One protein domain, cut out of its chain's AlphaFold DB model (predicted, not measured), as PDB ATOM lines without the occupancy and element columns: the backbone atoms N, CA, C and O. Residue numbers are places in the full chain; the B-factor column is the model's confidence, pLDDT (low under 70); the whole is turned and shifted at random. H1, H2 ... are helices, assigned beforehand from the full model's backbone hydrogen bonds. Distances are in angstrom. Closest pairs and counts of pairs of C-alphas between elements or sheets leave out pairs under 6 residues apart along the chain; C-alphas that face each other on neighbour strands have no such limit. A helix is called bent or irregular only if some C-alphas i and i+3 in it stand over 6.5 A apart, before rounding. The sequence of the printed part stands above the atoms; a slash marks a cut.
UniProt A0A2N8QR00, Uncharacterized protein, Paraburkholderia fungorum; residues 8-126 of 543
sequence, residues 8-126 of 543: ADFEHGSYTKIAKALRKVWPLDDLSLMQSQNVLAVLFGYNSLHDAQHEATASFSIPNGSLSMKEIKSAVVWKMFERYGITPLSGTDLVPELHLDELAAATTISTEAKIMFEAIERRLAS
ATOM      1  N   ALA A   8     162.232 185.539 148.898       75.56
ATOM      2  CA  ALA A   8     162.975 185.750 150.136       75.56
ATOM      3  C   ALA A   8     162.197 185.330 151.401       75.56
ATOM      4  O   ALA A   8     162.811 184.825 152.338       75.56
ATOM      5  N   ASP A   9     160.864 185.465 151.434       80.31
ATOM      6  CA  ASP A   9     160.042 185.065 152.590       80.31
ATOM      7  C   ASP A   9     160.089 183.553 152.844       80.31
ATOM      8  O   ASP A   9     160.025 183.100 153.994       80.31
ATOM      9  N   PHE A  10     160.234 182.768 151.776       83.19
ATOM     10  CA  PHE A  10     160.356 181.315 151.839       83.19
ATOM     11  C   PHE A  10     161.806 180.877 152.064       83.19
ATOM     12  O   PHE A  10     162.059 180.049 152.940       83.19
ATOM     13  N   GLU A  11     162.755 181.458 151.326       80.00
ATOM     14  CA  GLU A  11     164.181 181.105 151.380       80.00
ATOM     15  C   GLU A  11     164.829 181.455 152.728       80.00
ATOM     16  O   GLU A  11     165.604 180.667 153.270       80.00
ATOM     17  N   HIS A  12     164.473 182.603 153.313       78.56
ATOM     18  CA  HIS A  12     165.027 183.067 154.591       78.56
ATOM     19  C   HIS A  12     164.274 182.491 155.802       78.56
ATOM     20  O   HIS A  12     164.640 182.737 156.952       78.56
ATOM     21  N   GLY A  13     163.216 181.714 155.562       79.81
ATOM     22  CA  GLY A  13     162.434 181.057 156.602       79.81
ATOM     23  C   GLY A  13     161.451 181.948 157.369       79.81
ATOM     24  O   GLY A  13     160.817 181.426 158.291       79.81
ATOM     25  N   SER A  14     161.261 183.223 157.002       83.31
ATOM     26  CA  SER A  14     160.286 184.129 157.638       83.31
ATOM     27  C   SER A  14     158.867 183.559 157.578       83.31
ATOM     28  O   SER A  14     158.192 183.459 158.601       83.31
ATOM     29  N   TYR A  15     158.452 183.042 156.419       89.25
ATOM     30  CA  TYR A  15     157.153 182.386 156.247       89.25
ATOM     31  C   TYR A  15     156.976 181.197 157.206       89.25
ATOM     32  O   TYR A  15     155.948 181.025 157.861       89.25
ATOM     33  N   THR A  16     158.020 180.376 157.347       88.44
ATOM     34  CA  THR A  16     158.003 179.211 158.243       88.44
ATOM     35  C   THR A  16     157.987 179.624 159.714       88.44
ATOM     36  O   THR A  16     157.413 178.919 160.547       88.44
ATOM     37  N   LYS A  17     158.600 180.756 160.062       89.56
ATOM     38  CA  LYS A  17     158.589 181.289 161.424       89.56
ATOM     39  C   LYS A  17     157.210 181.828 161.807       89.56
ATOM     40  O   LYS A  17     156.716 181.462 162.873       89.56
ATOM     41  N   ILE A  18     156.550 182.549 160.902       91.38
ATOM     42  CA  ILE A  18     155.159 182.995 161.064       91.38
ATOM     43  C   ILE A  18     154.225 181.784 161.198       91.38
ATOM     44  O   ILE A  18     153.400 181.738 162.105       91.38
ATOM     45  N   ALA A  19     154.402 180.740 160.381       89.81
ATOM     46  CA  ALA A  19     153.598 179.518 160.487       89.81
ATOM     47  C   ALA A  19     153.786 178.801 161.840       89.81
ATOM     48  O   ALA A  19     152.830 178.299 162.427       89.81
ATOM     49  N   LYS A  20     155.010 178.796 162.388       89.75
ATOM     50  CA  LYS A  20     155.277 178.266 163.738       89.75
ATOM     51  C   LYS A  20     154.635 179.107 164.839       89.75
ATOM     52  O   LYS A  20     154.240 178.533 165.850       89.75
ATOM     53  N   ALA A  21     154.567 180.426 164.672       90.19
ATOM     54  CA  ALA A  21     153.862 181.308 165.596       90.19
ATOM     55  C   ALA A  21     152.350 181.052 165.529       90.19
ATOM     56  O   ALA A  21     151.743 180.766 166.558       90.19
ATOM     57  N   LEU A  22     151.793 180.987 164.314       90.56
ATOM     58  CA  LEU A  22     150.397 180.632 164.057       90.56
ATOM     59  C   LEU A  22     150.016 179.324 164.740       90.56
ATOM     60  O   LEU A  22     149.034 179.279 165.467       90.56
ATOM     61  N   ARG A  23     150.840 178.285 164.587       90.31
ATOM     62  CA  ARG A  23     150.635 176.986 165.236       90.31
ATOM     63  C   ARG A  23     150.457 177.081 166.758       90.31
ATOM     64  O   ARG A  23     149.729 176.273 167.311       90.31
ATOM     65  N   LYS A  24     151.142 178.007 167.436       88.25
ATOM     66  CA  LYS A  24     151.080 178.144 168.903       88.25
ATOM     67  C   LYS A  24     149.840 178.885 169.389       88.25
ATOM     68  O   LYS A  24     149.447 178.688 170.532       88.25
ATOM     69  N   VAL A  25     149.297 179.764 168.554       87.31
ATOM     70  CA  VAL A  25     148.190 180.657 168.920       87.31
ATOM     71  C   VAL A  25     146.877 180.269 168.234       87.31
ATOM     72  O   VAL A  25     145.857 180.910 168.453       87.31
ATOM     73  N   TRP A  26     146.876 179.230 167.393       91.25
ATOM     74  CA  TRP A  26     145.695 178.812 166.644       91.25
ATOM     75  C   TRP A  26     144.585 178.302 167.581       91.25
ATOM     76  O   TRP A  26     144.855 177.421 168.394       91.25
ATOM     77  N   PRO A  27     143.344 178.819 167.479       83.56
ATOM     78  CA  PRO A  27     142.311 178.566 168.486       83.56
ATOM     79  C   PRO A  27     141.434 177.334 168.215       83.56
ATOM     80  O   PRO A  27     140.609 177.009 169.061       83.56
ATOM     81  N   LEU A  28     141.550 176.697 167.042       79.94
ATOM     82  CA  LEU A  28     140.652 175.606 166.641       79.94
ATOM     83  C   LEU A  28     141.203 174.230 167.030       79.94
ATOM     84  O   LEU A  28     140.616 173.557 167.864       79.94
ATOM     85  N   ASP A  29     142.347 173.845 166.463       79.38
ATOM     86  CA  ASP A  29     142.969 172.533 166.663       79.38
ATOM     87  C   ASP A  29     144.498 172.634 166.652       79.38
ATOM     88  O   ASP A  29     145.079 173.557 166.068       79.38
ATOM     89  N   ASP A  30     145.167 171.628 167.221       86.62
ATOM     90  CA  ASP A  30     146.618 171.483 167.127       86.62
ATOM     91  C   ASP A  30     147.048 171.251 165.671       86.62
ATOM     92  O   ASP A  30     146.906 170.169 165.098       86.62
ATOM     93  N   LEU A  31     147.647 172.272 165.063       87.62
ATOM     94  CA  LEU A  31     148.173 172.172 163.705       87.62
ATOM     95  C   LEU A  31     149.545 171.488 163.710       87.62
ATOM     96  O   LEU A  31     150.426 171.837 164.495       87.62
ATOM     97  N   SER A  32     149.808 170.566 162.781       92.88
ATOM     98  CA  SER A  32     151.189 170.216 162.411       92.88
ATOM     99  C   SER A  32     151.871 171.392 161.697       92.88
ATOM    100  O   SER A  32     151.212 172.320 161.228       92.88
ATOM    101  N   LEU A  33     153.202 171.366 161.558       89.50
ATOM    102  CA  LEU A  33     153.917 172.440 160.849       89.50
ATOM    103  C   LEU A  33     153.414 172.604 159.402       89.50
ATOM    104  O   LEU A  33     153.134 173.719 158.974       89.50
ATOM    105  N   MET A  34     153.224 171.496 158.685       87.69
ATOM    106  CA  MET A  34     152.723 171.511 157.310       87.69
ATOM    107  C   MET A  34     151.290 172.058 157.227       87.69
ATOM    108  O   MET A  34     150.981 172.852 156.342       87.69
ATOM    109  N   GLN A  35     150.422 171.697 158.180       87.69
ATOM    110  CA  GLN A  35     149.073 172.266 158.266       87.69
ATOM    111  C   GLN A  35     149.121 173.765 158.573       87.69
ATOM    112  O   GLN A  35     148.449 174.529 157.895       87.69
ATOM    113  N   SER A  36     149.971 174.213 159.501       89.94
ATOM    114  CA  SER A  36     150.114 175.640 159.822       89.94
ATOM    115  C   SER A  36     150.624 176.475 158.645       89.94
ATOM    116  O   SER A  36     150.171 177.595 158.450       89.94
ATOM    117  N   GLN A  37     151.507 175.925 157.806       91.31
ATOM    118  CA  GLN A  37     151.984 176.601 156.597       91.31
ATOM    119  C   GLN A  37     150.902 176.688 155.514       91.31
ATOM    120  O   GLN A  37     150.831 177.699 154.816       91.31
ATOM    121  N   ASN A  38     150.054 175.663 155.387       89.19
ATOM    122  CA  ASN A  38     148.899 175.692 154.487       89.19
ATOM    123  C   ASN A  38     147.814 176.655 154.981       89.19
ATOM    124  O   ASN A  38     147.309 177.444 154.191       89.19
ATOM    125  N   VAL A  39     147.496 176.643 156.279       90.25
ATOM    126  CA  VAL A  39     146.558 177.603 156.880       90.25
ATOM    127  C   VAL A  39     147.077 179.025 156.684       90.25
ATOM    128  O   VAL A  39     146.334 179.876 156.210       90.25
ATOM    129  N   LEU A  40     148.362 179.284 156.937       92.44
ATOM    130  CA  LEU A  40     148.958 180.601 156.705       92.44
ATOM    131  C   LEU A  40     148.832 181.058 155.241       92.44
ATOM    132  O   LEU A  40     148.542 182.228 154.998       92.44
ATOM    133  N   ALA A  41     148.972 180.144 154.274       84.88
ATOM    134  CA  ALA A  41     148.807 180.462 152.855       84.88
ATOM    135  C   ALA A  41     147.377 180.934 152.576       84.88
ATOM    136  O   ALA A  41     147.162 181.970 151.946       84.88
ATOM    137  N   VAL A  42     146.399 180.213 153.128       86.00
ATOM    138  CA  VAL A  42     144.977 180.558 153.038       86.00
ATOM    139  C   VAL A  42     144.679 181.900 153.705       86.00
ATOM    140  O   VAL A  42     143.954 182.720 153.136       86.00
ATOM    141  N   LEU A  43     145.289 182.175 154.859       86.50
ATOM    142  CA  LEU A  43     145.167 183.460 155.552       86.50
ATOM    143  C   LEU A  43     145.773 184.628 154.768       86.50
ATOM    144  O   LEU A  43     145.285 185.752 154.859       86.50
ATOM    145  N   PHE A  44     146.789 184.368 153.950       85.12
ATOM    146  CA  PHE A  44     147.357 185.341 153.016       85.12
ATOM    147  C   PHE A  44     146.602 185.428 151.682       85.12
ATOM    148  O   PHE A  44     146.961 186.235 150.825       85.12
ATOM    149  N   GLY A  45     145.517 184.667 151.513       76.81
ATOM    150  CA  GLY A  45     144.657 184.714 150.331       76.81
ATOM    151  C   GLY A  45     145.095 183.800 149.185       76.81
ATOM    152  O   GLY A  45     144.667 184.025 148.056       76.81
ATOM    153  N   TYR A  46     145.926 182.795 149.463       81.12
ATOM    154  CA  TYR A  46     146.332 181.744 148.526       81.12
ATOM    155  C   TYR A  46     145.491 180.478 148.722       81.12
ATOM    156  O   TYR A  46     144.883 180.276 149.773       81.12
ATOM    157  N   ASN A  47     145.460 179.591 147.730       78.50
ATOM    158  CA  ASN A  47     144.693 178.344 147.827       78.50
ATOM    159  C   ASN A  47     145.426 177.250 148.624       78.50
ATOM    160  O   ASN A  47     144.793 176.364 149.193       78.50
ATOM    161  N   SER A  48     146.760 177.285 148.653       84.94
ATOM    162  CA  SER A  48     147.610 176.326 149.371       84.94
ATOM    163  C   SER A  48     149.038 176.860 149.531       84.94
ATOM    164  O   SER A  48     149.396 177.862 148.911       84.94
ATOM    165  N   LEU A  49     149.887 176.173 150.305       85.56
ATOM    166  CA  LEU A  49     151.321 176.483 150.374       85.56
ATOM    167  C   LEU A  49     152.000 176.394 149.000       85.56
ATOM    168  O   LEU A  49     152.834 177.232 148.679       85.56
ATOM    169  N   HIS A  50     151.634 175.398 148.188       79.44
ATOM    170  CA  HIS A  50     152.194 175.228 146.845       79.44
ATOM    171  C   HIS A  50     151.823 176.407 145.935       79.44
ATOM    172  O   HIS A  50     152.669 176.924 145.213       79.44
ATOM    173  N   ASP A  51     150.572 176.867 146.016       77.25
ATOM    174  CA  ASP A  51     150.105 178.074 145.326       77.25
ATOM    175  C   ASP A  51     150.861 179.323 145.814       77.25
ATOM    176  O   ASP A  51     151.334 180.119 145.011       77.25
ATOM    177  N   ALA A  52     151.079 179.456 147.125       79.00
ATOM    178  CA  ALA A  52     151.846 180.560 147.706       79.00
ATOM    179  C   ALA A  52     153.315 180.597 147.271       79.00
ATOM    180  O   ALA A  52     153.858 181.679 147.062       79.00
ATOM    181  N   GLN A  53     153.947 179.436 147.109       84.19
ATOM    182  CA  GLN A  53     155.322 179.327 146.621       84.19
ATOM    183  C   GLN A  53     155.429 179.599 145.119       84.19
ATOM    184  O   GLN A  53     156.378 180.249 144.695       84.19
ATOM    185  N   HIS A  54     154.465 179.121 144.325       78.00
ATOM    186  CA  HIS A  54     154.430 179.340 142.875       78.00
ATOM    187  C   HIS A  54     154.240 180.819 142.515       78.00
ATOM    188  O   HIS A  54     154.794 181.310 141.538       78.00
ATOM    189  N   GLU A  55     153.456 181.527 143.321       75.12
ATOM    190  CA  GLU A  55     153.020 182.903 143.069       75.12
ATOM    191  C   GLU A  55     153.860 183.941 143.829       75.12
ATOM    192  O   GLU A  55     153.583 185.143 143.786       75.12
ATOM    193  N   ALA A  56     154.881 183.479 144.548       77.19
ATOM    194  CA  ALA A  56     155.889 184.336 145.137       77.19
ATOM    195  C   ALA A  56     156.707 185.014 144.031       77.19
ATOM    196  O   ALA A  56     156.979 184.436 142.982       77.19
ATOM    197  N   THR A  57     157.106 186.264 144.251       69.69
ATOM    198  CA  THR A  57     157.863 187.035 143.251       69.69
ATOM    199  C   THR A  57     159.292 187.301 143.718       69.69
ATOM    200  O   THR A  57     159.569 187.394 144.912       69.69
ATOM    201  N   ALA A  58     160.233 187.434 142.778       58.44
ATOM    202  CA  ALA A  58     161.634 187.717 143.112       58.44
ATOM    203  C   ALA A  58     161.844 189.151 143.638       58.44
ATOM    204  O   ALA A  58     162.753 189.396 144.427       58.44
ATOM    205  N   SER A  59     161.005 190.099 143.212       54.78
ATOM    206  CA  SER A  59     161.035 191.498 143.648       54.78
ATOM    207  C   SER A  59     159.693 192.174 143.370       54.78
ATOM    208  O   SER A  59     159.150 192.011 142.278       54.78
ATOM    209  N   PHE A  60     159.205 192.991 144.304       54.06
ATOM    210  CA  PHE A  60     158.033 193.844 144.097       54.06
ATOM    211  C   PHE A  60     158.464 195.251 143.658       54.06
ATOM    212  O   PHE A  60     159.305 195.870 144.303       54.06
ATOM    213  N   SER A  61     157.867 195.778 142.584       43.03
ATOM    214  CA  SER A  61     157.904 197.211 142.256       43.03
ATOM    215  C   SER A  61     156.542 197.796 142.619       43.03
ATOM    216  O   SER A  61     155.549 197.457 141.982       43.03
ATOM    217  N   ILE A  62     156.469 198.607 143.674       46.72
ATOM    218  CA  ILE A  62     155.202 199.159 144.174       46.72
ATOM    219  C   ILE A  62     154.882 200.452 143.396       46.72
ATOM    220  O   ILE A  62     155.668 201.397 143.472       46.72
ATOM    221  N   PRO A  63     153.749 200.561 142.676       35.09
ATOM    222  CA  PRO A  63     153.207 201.857 142.278       35.09
ATOM    223  C   PRO A  63     152.690 202.567 143.539       35.09
ATOM    224  O   PRO A  63     151.942 201.964 144.303       35.09
ATOM    225  N   ASN A  64     153.100 203.819 143.776       38.38
ATOM    226  CA  ASN A  64     152.754 204.626 144.960       38.38
ATOM    227  C   ASN A  64     151.289 204.452 145.423       38.38
ATOM    228  O   ASN A  64     150.370 205.001 144.819       38.38
ATOM    229  N   GLY A  65     151.105 203.695 146.511       45.38
ATOM    230  CA  GLY A  65     149.805 203.349 147.108       45.38
ATOM    231  C   GLY A  65     149.906 202.266 148.195       45.38
ATOM    232  O   GLY A  65     149.009 201.443 148.322       45.38
ATOM    233  N   SER A  66     151.044 202.268 148.899       50.72
ATOM    234  CA  SER A  66     151.534 201.394 149.979       50.72
ATOM    235  C   SER A  66     150.541 200.423 150.633       50.72
ATOM    236  O   SER A  66     149.678 200.848 151.396       50.72
ATOM    237  N   LEU A  67     150.795 199.120 150.471       56.53
ATOM    238  CA  LEU A  67     150.357 198.097 151.421       56.53
ATOM    239  C   LEU A  67     150.927 198.477 152.801       56.53
ATOM    240  O   LEU A  67     152.128 198.686 152.933       56.53
ATOM    241  N   SER A  68     150.101 198.628 153.821       68.62
ATOM    242  CA  SER A  68     150.502 198.966 155.186       68.62
ATOM    243  C   SER A  68     150.442 197.729 156.072       68.62
ATOM    244  O   SER A  68     149.649 196.813 155.853       68.62
ATOM    245  N   MET A  69     151.230 197.708 157.150       71.19
ATOM    246  CA  MET A  69     151.144 196.627 158.143       71.19
ATOM    247  C   MET A  69     149.726 196.502 158.725       71.19
ATOM    248  O   MET A  69     149.281 195.412 159.072       71.19
ATOM    249  N   LYS A  70     148.985 197.614 158.793       69.81
ATOM    250  CA  LYS A  70     147.578 197.613 159.198       69.81
ATOM    251  C   LYS A  70     146.702 196.840 158.205       69.81
ATOM    252  O   LYS A  70     145.854 196.067 158.642       69.81
ATOM    253  N   GLU A  71     146.914 197.004 156.902       68.75
ATOM    254  CA  GLU A  71     146.166 196.284 155.861       68.75
ATOM    255  C   GLU A  71     146.521 194.797 155.821       68.75
ATOM    256  O   GLU A  71     145.613 193.975 155.732       68.75
ATOM    257  N   ILE A  72     147.800 194.431 155.986       75.94
ATOM    258  CA  ILE A  72     148.217 193.019 156.082       75.94
ATOM    259  C   ILE A  72     147.524 192.344 157.269       75.94
ATOM    260  O   ILE A  72     146.906 191.291 157.116       75.94
ATOM    261  N   LYS A  73     147.563 192.978 158.448       81.62
ATOM    262  CA  LYS A  73     146.896 192.466 159.650       81.62
ATOM    263  C   LYS A  73     145.388 192.324 159.438       81.62
ATOM    264  O   LYS A  73     144.833 191.275 159.743       81.62
ATOM    265  N   SER A  74     144.745 193.337 158.861       75.06
ATOM    266  CA  SER A  74     143.294 193.332 158.620       75.06
ATOM    267  C   SER A  74     142.884 192.255 157.609       75.06
ATOM    268  O   SER A  74     141.897 191.557 157.828       75.06
ATOM    269  N   ALA A  75     143.675 192.043 156.552       74.31
ATOM    270  CA  ALA A  75     143.442 190.984 155.570       74.31
ATOM    271  C   ALA A  75     143.536 189.584 156.195       74.31
ATOM    272  O   ALA A  75     142.700 188.726 155.907       74.31
ATOM    273  N   VAL A  76     144.509 189.370 157.086       81.50
ATOM    274  CA  VAL A  76     144.659 188.109 157.823       81.50
ATOM    275  C   VAL A  76     143.477 187.879 158.764       81.50
ATOM    276  O   VAL A  76     142.895 186.798 158.730       81.50
ATOM    277  N   VAL A  77     143.067 188.888 159.547       77.19
ATOM    278  CA  VAL A  77     141.878 188.794 160.421       77.19
ATOM    279  C   VAL A  77     140.626 188.472 159.607       77.19
ATOM    280  O   VAL A  77     139.854 187.586 159.973       77.19
ATOM    281  N   TRP A  78     140.436 189.147 158.473       67.62
ATOM    282  CA  TRP A  78     139.305 188.889 157.591       67.62
ATOM    283  C   TRP A  78     139.308 187.451 157.063       67.62
ATOM    284  O   TRP A  78     138.273 186.788 157.082       67.62
ATOM    285  N   LYS A  79     140.467 186.926 156.649       78.19
ATOM    286  CA  LYS A  79     140.571 185.541 156.175       78.19
ATOM    287  C   LYS A  79     140.394 184.510 157.286       78.19
ATOM    288  O   LYS A  79     139.832 183.450 157.018       78.19
ATOM    289  N   MET A  80     140.799 184.819 158.518       80.75
ATOM    290  CA  MET A  80     140.492 183.992 159.691       80.75
ATOM    291  C   MET A  80     138.974 183.881 159.910       80.75
ATOM    292  O   MET A  80     138.469 182.786 160.147       80.75
ATOM    293  N   PHE A  81     138.242 184.984 159.752       66.12
ATOM    294  CA  PHE A  81     136.781 184.991 159.829       66.12
ATOM    295  C   PHE A  81     136.133 184.243 158.656       66.12
ATOM    296  O   PHE A  81     135.361 183.313 158.867       66.12
ATOM    297  N   GLU A  82     136.487 184.603 157.422       65.25
ATOM    298  CA  GLU A  82     135.873 184.078 156.197       65.25
ATOM    299  C   GLU A  82     136.080 182.568 156.018       65.25
ATOM    300  O   GLU A  82     135.186 181.872 155.544       65.25
ATOM    301  N   ARG A  83     137.270 182.054 156.351       77.88
ATOM    302  CA  ARG A  83     137.638 180.656 156.075       77.88
ATOM    303  C   ARG A  83     137.504 179.735 157.275       77.88
ATOM    304  O   ARG A  83     137.352 178.534 157.079       77.88
ATOM    305  N   TYR A  84     137.596 180.282 158.483       79.88
ATOM    306  CA  TYR A  84     137.710 179.489 159.706       79.88
ATOM    307  C   TYR A  84     136.728 179.922 160.802       79.88
ATOM    308  O   TYR A  84     136.784 179.383 161.902       79.88
ATOM    309  N   GLY A  85     135.845 180.894 160.539       67.19
ATOM    310  CA  GLY A  85     134.830 181.344 161.496       67.19
ATOM    311  C   GLY A  85     135.389 182.046 162.741       67.19
ATOM    312  O   GLY A  85     134.643 182.323 163.678       67.19
ATOM    313  N   ILE A  86     136.689 182.358 162.775       72.75
ATOM    314  CA  ILE A  86     137.322 183.036 163.912       72.75
ATOM    315  C   ILE A  86     136.839 184.486 163.926       72.75
ATOM    316  O   ILE A  86     137.034 185.225 162.961       72.75
ATOM    317  N   THR A  87     136.207 184.909 165.022       66.06
ATOM    318  CA  THR A  87     135.628 186.256 165.097       66.06
ATOM    319  C   THR A  87     136.695 187.338 164.872       66.06
ATOM    320  O   THR A  87     137.839 187.163 165.304       66.06
ATOM    321  N   PRO A  88     136.358 188.488 164.260       60.34
ATOM    322  CA  PRO A  88     137.331 189.558 164.041       60.34
ATOM    323  C   PRO A  88     137.993 190.069 165.326       60.34
ATOM    324  O   PRO A  88     139.150 190.480 165.287       60.34
ATOM    325  N   LEU A  89     137.290 190.016 166.465       64.56
ATOM    326  CA  LEU A  89     137.847 190.382 167.769       64.56
ATOM    327  C   LEU A  89     138.958 189.401 168.170       64.56
ATOM    328  O   LEU A  89     140.095 189.819 168.363       64.56
ATOM    329  N   SER A  90     138.659 188.097 168.168       64.75
ATOM    330  CA  SER A  90     139.643 187.046 168.452       64.75
ATOM    331  C   SER A  90     140.807 187.061 167.457       64.75
ATOM    332  O   SER A  90     141.960 186.939 167.850       64.75
ATOM    333  N   GLY A  91     140.537 187.268 166.165       69.00
ATOM    334  CA  GLY A  91     141.582 187.403 165.151       69.00
ATOM    335  C   GLY A  91     142.488 188.615 165.394       69.00
ATOM    336  O   GLY A  91     143.701 188.519 165.220       69.00
ATOM    337  N   THR A  92     141.930 189.743 165.845       72.62
ATOM    338  CA  THR A  92     142.704 190.958 166.157       72.62
ATOM    339  C   THR A  92     143.630 190.759 167.355       72.62
ATOM    340  O   THR A  92     144.727 191.316 167.354       72.62
ATOM    341  N   ASP A  93     143.238 189.931 168.324       79.25
ATOM    342  CA  ASP A  93     144.081 189.569 169.470       79.25
ATOM    343  C   ASP A  93     145.199 188.580 169.080       79.25
ATOM    344  O   ASP A  93     146.299 188.640 169.624       79.25
ATOM    345  N   LEU A  94     144.951 187.704 168.098       82.12
ATOM    346  CA  LEU A  94     145.901 186.681 167.636       82.12
ATOM    347  C   LEU A  94     146.969 187.217 166.678       82.12
ATOM    348  O   LEU A  94     148.129 186.812 166.726       82.12
ATOM    349  N   VAL A  95     146.583 188.108 165.767       85.50
ATOM    350  CA  VAL A  95     147.449 188.588 164.680       85.50
ATOM    351  C   VAL A  95     148.750 189.275 165.146       85.50
ATOM    352  O   VAL A  95     149.771 189.087 164.477       85.50
ATOM    353  N   PRO A  96     148.792 190.040 166.255       84.62
ATOM    354  CA  PRO A  96     150.036 190.574 166.811       84.62
ATOM    355  C   PRO A  96     151.087 189.506 167.148       84.62
ATOM    356  O   PRO A  96     152.275 189.766 166.966       84.62
ATOM    357  N   GLU A  97     150.665 188.306 167.553       87.12
ATOM    358  CA  GLU A  97     151.548 187.190 167.928       87.12
ATOM    359  C   GLU A  97     152.148 186.458 166.714       87.12
ATOM    360  O   GLU A  97     153.034 185.620 166.856       87.12
ATOM    361  N   LEU A  98     151.681 186.760 165.496       84.56
ATOM    362  CA  LEU A  98     152.142 186.098 164.271       84.56
ATOM    363  C   LEU A  98     153.454 186.663 163.717       84.56
ATOM    364  O   LEU A  98     154.020 186.056 162.814       84.56
ATOM    365  N   HIS A  99     153.935 187.801 164.230       85.69
ATOM    366  CA  HIS A  99     155.164 188.466 163.765       85.69
ATOM    367  C   HIS A  99     155.176 188.750 162.247       85.69
ATOM    368  O   HIS A  99     156.151 188.493 161.543       85.69
ATOM    369  N   LEU A 100     154.060 189.271 161.715       84.12
ATOM    370  CA  LEU A 100     153.902 189.567 160.279       84.12
ATOM    371  C   LEU A 100     154.881 190.634 159.751       84.12
ATOM    372  O   LEU A 100     155.058 190.770 158.543       84.12
ATOM    373  N   ASP A 101     155.521 191.389 160.641       78.81
ATOM    374  CA  ASP A 101     156.597 192.335 160.343       78.81
ATOM    375  C   ASP A 101     157.892 191.666 159.863       78.81
ATOM    376  O   ASP A 101     158.734 192.334 159.268       78.81
ATOM    377  N   GLU A 102     158.024 190.351 160.038       79.19
ATOM    378  CA  GLU A 102     159.158 189.573 159.529       79.19
ATOM    379  C   GLU A 102     159.085 189.275 158.026       79.19
ATOM    380  O   GLU A 102     160.056 188.773 157.451       79.19
ATOM    381  N   LEU A 103     157.959 189.588 157.375       77.88
ATOM    382  CA  LEU A 103     157.848 189.494 155.923       77.88
ATOM    383  C   LEU A 103     158.792 190.511 155.254       77.88
ATOM    384  O   LEU A 103     158.828 191.699 155.587       77.88
ATOM    385  N   ALA A 104     159.534 190.072 154.248       67.25
ATOM    386  CA  ALA A 104     160.378 190.907 153.403       67.25
ATOM    387  C   ALA A 104     159.552 191.993 152.680       67.25
ATOM    388  O   ALA A 104     160.013 193.124 152.504       67.25
ATOM    389  N   ALA A 105     158.292 191.690 152.350       62.50
ATOM    390  CA  ALA A 105     157.329 192.673 151.854       62.50
ATOM    391  C   ALA A 105     156.973 193.751 152.902       62.50
ATOM    392  O   ALA A 105     156.706 194.888 152.532       62.50
ATOM    393  N   ALA A 106     156.999 193.428 154.202       55.09
ATOM    394  CA  ALA A 106     156.694 194.346 155.305       55.09
ATOM    395  C   ALA A 106     157.859 195.281 155.675       55.09
ATOM    396  O   ALA A 106     157.651 196.431 156.069       55.09
ATOM    397  N   THR A 107     159.097 194.810 155.531       51.56
ATOM    398  CA  THR A 107     160.309 195.566 155.891       51.56
ATOM    399  C   THR A 107     160.647 196.684 154.902       51.56
ATOM    400  O   THR A 107     161.239 197.685 155.302       51.56
ATOM    401  N   THR A 108     160.186 196.598 153.651       49.09
ATOM    402  CA  THR A 108     160.288 197.682 152.652       49.09
ATOM    403  C   THR A 108     159.341 198.863 152.934       49.09
ATOM    404  O   THR A 108     159.585 199.962 152.449       49.09
ATOM    405  N   ILE A 109     158.312 198.677 153.773       49.78
ATOM    406  CA  ILE A 109     157.275 199.677 154.111       49.78
ATOM    407  C   ILE A 109     157.646 200.527 155.355       49.78
ATOM    408  O   ILE A 109     157.125 201.623 155.570       49.78
ATOM    409  N   SER A 110     158.551 200.038 156.208       43.53
ATOM    410  CA  SER A 110     158.712 200.501 157.599       43.53
ATOM    411  C   SER A 110     159.356 201.891 157.781       43.53
ATOM    412  O   SER A 110     159.161 202.520 158.824       43.53
ATOM    413  N   THR A 111     160.135 202.401 156.826       40.62
ATOM    414  CA  THR A 111     160.971 203.595 157.077       40.62
ATOM    415  C   THR A 111     160.217 204.915 156.873       40.62
ATOM    416  O   THR A 111     160.395 205.847 157.654       40.62
ATOM    417  N   GLU A 112     159.323 204.990 155.886       38.66
ATOM    418  CA  GLU A 112     158.572 206.216 155.556       38.66
ATOM    419  C   GLU A 112     157.280 206.357 156.381       38.66
ATOM    420  O   GLU A 112     156.934 207.458 156.819       38.66
ATOM    421  N   ALA A 113     156.609 205.244 156.701       38.59
ATOM    422  CA  ALA A 113     155.395 205.245 157.521       38.59
ATOM    423  C   ALA A 113     155.657 205.649 158.986       38.59
ATOM    424  O   ALA A 113     154.818 206.308 159.604       38.59
ATOM    425  N   LYS A 114     156.839 205.320 159.533       36.50
ATOM    426  CA  LYS A 114     157.253 205.721 160.892       36.50
ATOM    427  C   LYS A 114     157.344 207.239 161.053       36.50
ATOM    428  O   LYS A 114     156.879 207.777 162.054       36.50
ATOM    429  N   ILE A 115     157.881 207.930 160.047       40.97
ATOM    430  CA  ILE A 115     158.066 209.389 160.073       40.97
ATOM    431  C   ILE A 115     156.709 210.111 160.016       40.97
ATOM    432  O   ILE A 115     156.511 211.129 160.681       40.97
ATOM    433  N   MET A 116     155.745 209.562 159.270       37.06
ATOM    434  CA  MET A 116     154.410 210.147 159.130       37.06
ATOM    435  C   MET A 116     153.531 209.922 160.375       37.06
ATOM    436  O   MET A 116     152.797 210.825 160.779       37.06
ATOM    437  N   PHE A 117     153.637 208.759 161.028       36.69
ATOM    438  CA  PHE A 117     152.873 208.449 162.244       36.69
ATOM    439  C   PHE A 117     153.330 209.258 163.466       36.69
ATOM    440  O   PHE A 117     152.481 209.792 164.183       36.69
ATOM    441  N   GLU A 118     154.638 209.461 163.656       39.56
ATOM    442  CA  GLU A 118     155.148 210.319 164.740       39.56
ATOM    443  C   GLU A 118     154.689 211.783 164.603       39.56
ATOM    444  O   GLU A 118     154.521 212.489 165.600       39.56
ATOM    445  N   ALA A 119     154.456 212.255 163.374       39.31
ATOM    446  CA  ALA A 119     153.934 213.596 163.117       39.31
ATOM    447  C   ALA A 119     152.434 213.727 163.458       39.31
ATOM    448  O   ALA A 119     151.980 214.801 163.866       39.31
ATOM    449  N   ILE A 120     151.668 212.640 163.322       38.81
ATOM    450  CA  ILE A 120     150.228 212.590 163.617       38.81
ATOM    451  C   ILE A 120     149.983 212.421 165.124       38.81
ATOM    452  O   ILE A 120     149.130 213.119 165.677       38.81
ATOM    453  N   GLU A 121     150.771 211.597 165.821       38.56
ATOM    454  CA  GLU A 121     150.678 211.448 167.284       38.56
ATOM    455  C   GLU A 121     151.007 212.752 168.027       38.56
ATOM    456  O   GLU A 121     150.290 213.132 168.956       38.56
ATOM    457  N   ARG A 122     152.002 213.519 167.554       39.91
ATOM    458  CA  ARG A 122     152.297 214.863 168.095       39.91
ATOM    459  C   ARG A 122     151.137 215.845 167.915       39.91
ATOM    460  O   ARG A 122     150.967 216.741 168.740       39.91
ATOM    461  N   ARG A 123     150.322 215.683 166.867       38.44
ATOM    462  CA  ARG A 123     149.123 216.507 166.637       38.44
ATOM    463  C   ARG A 123     147.969 216.102 167.549       38.44
ATOM    464  O   ARG A 123     147.305 216.984 168.090       38.44
ATOM    465  N   LEU A 124     147.761 214.808 167.775       36.91
ATOM    466  CA  LEU A 124     146.672 214.299 168.618       36.91
ATOM    467  C   LEU A 124     146.907 214.549 170.116       36.91
ATOM    468  O   LEU A 124     145.959 214.860 170.833       36.91
ATOM    469  N   ALA A 125     148.161 214.545 170.578       39.16
ATOM    470  CA  ALA A 125     148.507 214.884 171.964       39.16
ATOM    471  C   ALA A 125     148.226 216.359 172.340       39.16
ATOM    472  O   ALA A 125     148.161 216.694 173.520       39.16
ATOM    473  N   SER A 126     148.036 217.246 171.353       38.75
ATOM    474  CA  SER A 126     147.783 218.677 171.579       38.75
ATOM    475  C   SER A 126     146.310 219.044 171.826       38.75
ATOM    476  O   SER A 126     146.031 220.175 172.212       38.75
TER     477      SER A 126
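AT A GLANCE: This is residues 8 to 126 of the 543 residues of an uncharacterized protein of Paraburkholderia fungorum (UniProt A0A2N8QR00). Four helices, H2, H3, H5 and H6, make a compact body in which they touch in a closed ring, H2 to H3 to H5 to H6 and back to H2, crossing at large angles. H4 packs on H3, the link of residues 55 to 68 runs in a wide arc from H4 to H5, and residues 114 to 126, of which 114 to 124 belong to H8, stick out as a free arm that adds to the length. The printed part has 119 residues with eight named helices, H1 to H8 in chain order, and no named strand; the class is all helix. The whole is compact, with a radius of gyration of the C-alphas of 15.5 A, and its C-alphas span 48 by 34 by 21 A along the three main axes.

HOW THE PARTS SIT: The longest helix by residues is H5, residues 69 to 84. It touches H6, residues 88 to 98, where the closest C-alphas, those of Val 77 and Gly 91, are 4.9 A apart; they run opposite ways at a steep tilt of 59 degrees. H5 also touches H3, residues 33 to 43, about perpendicular at 73 degrees, with the closest C-alphas, those of Leu 43 and Lys 79, 5.1 A apart. H3 touches H2, residues 14 to 25, about perpendicular at 82 degrees, and the closest C-alphas are those of Ala 19 and Gln 37, 5.1 A apart. H2 touches H6 at a steep tilt of 51 degrees, opposite ways, with the closest C-alphas, those of Ala 21 and Leu 98, 5.3 A apart. H2 and H5 are apart, and H3 and H6 are apart. H4, residues 49 to 54, touches H3 at a steep tilt of 66 degrees, the same way; the closest C-alphas, those of Asn 38 and Leu 49, are 4.8 A apart. H1, residues 8 to 11, and H7, residues 104 to 107, are close but not clearly touching, their closest C-alphas, those of Asp 9 and Ala 104, 5.9 A apart. H8, residues 110 to 124, touches no helix, and H7 and H8 meet only through their link. Every O i to N i+4 pair is within hydrogen-bond range in H3, H4 and H5; the counts are 7 of 8 in H2, 4 of 7 in H6 and 7 of 11 in H8, while H1 and H7 are too short for such a pair.

IN THESE COORDINATES: H5 is 21.8 A long from first to last C-alpha and begins at C-alpha 69, at (151.144, 196.627, 158.143). H8 is 21.4 A long and ends at C-alpha 124, at (146.672, 214.299, 168.618). H2 is 16.9 A long, H6 15.2 A and H3 15.0 A. H6 is irregular, but only just: C-alphas 93 and 96 are 6.6 A apart. H4 measures 8.6 A, H7 5.3 A and H1 5.0 A; H1 begins at C-alpha 8, at (162.975, 185.750, 150.136).

THE WHOLE: The two C-alphas farthest apart, those of His 50 and Ser 126, are 50.2 A apart. Without residues 114 to 126, which stand free, the body of 106 residues spans 38 by 28 by 20 A. The printed part has no cut. The link from H4 to H5, with 14 residues, is long; the link from H2 to H3 is short, and the other links are tight. The mean pLDDT of the printed part is 70.8, and 46 residues are under 70, among them residues 57 to 68 and 104 to 126; H8 has a mean of 39.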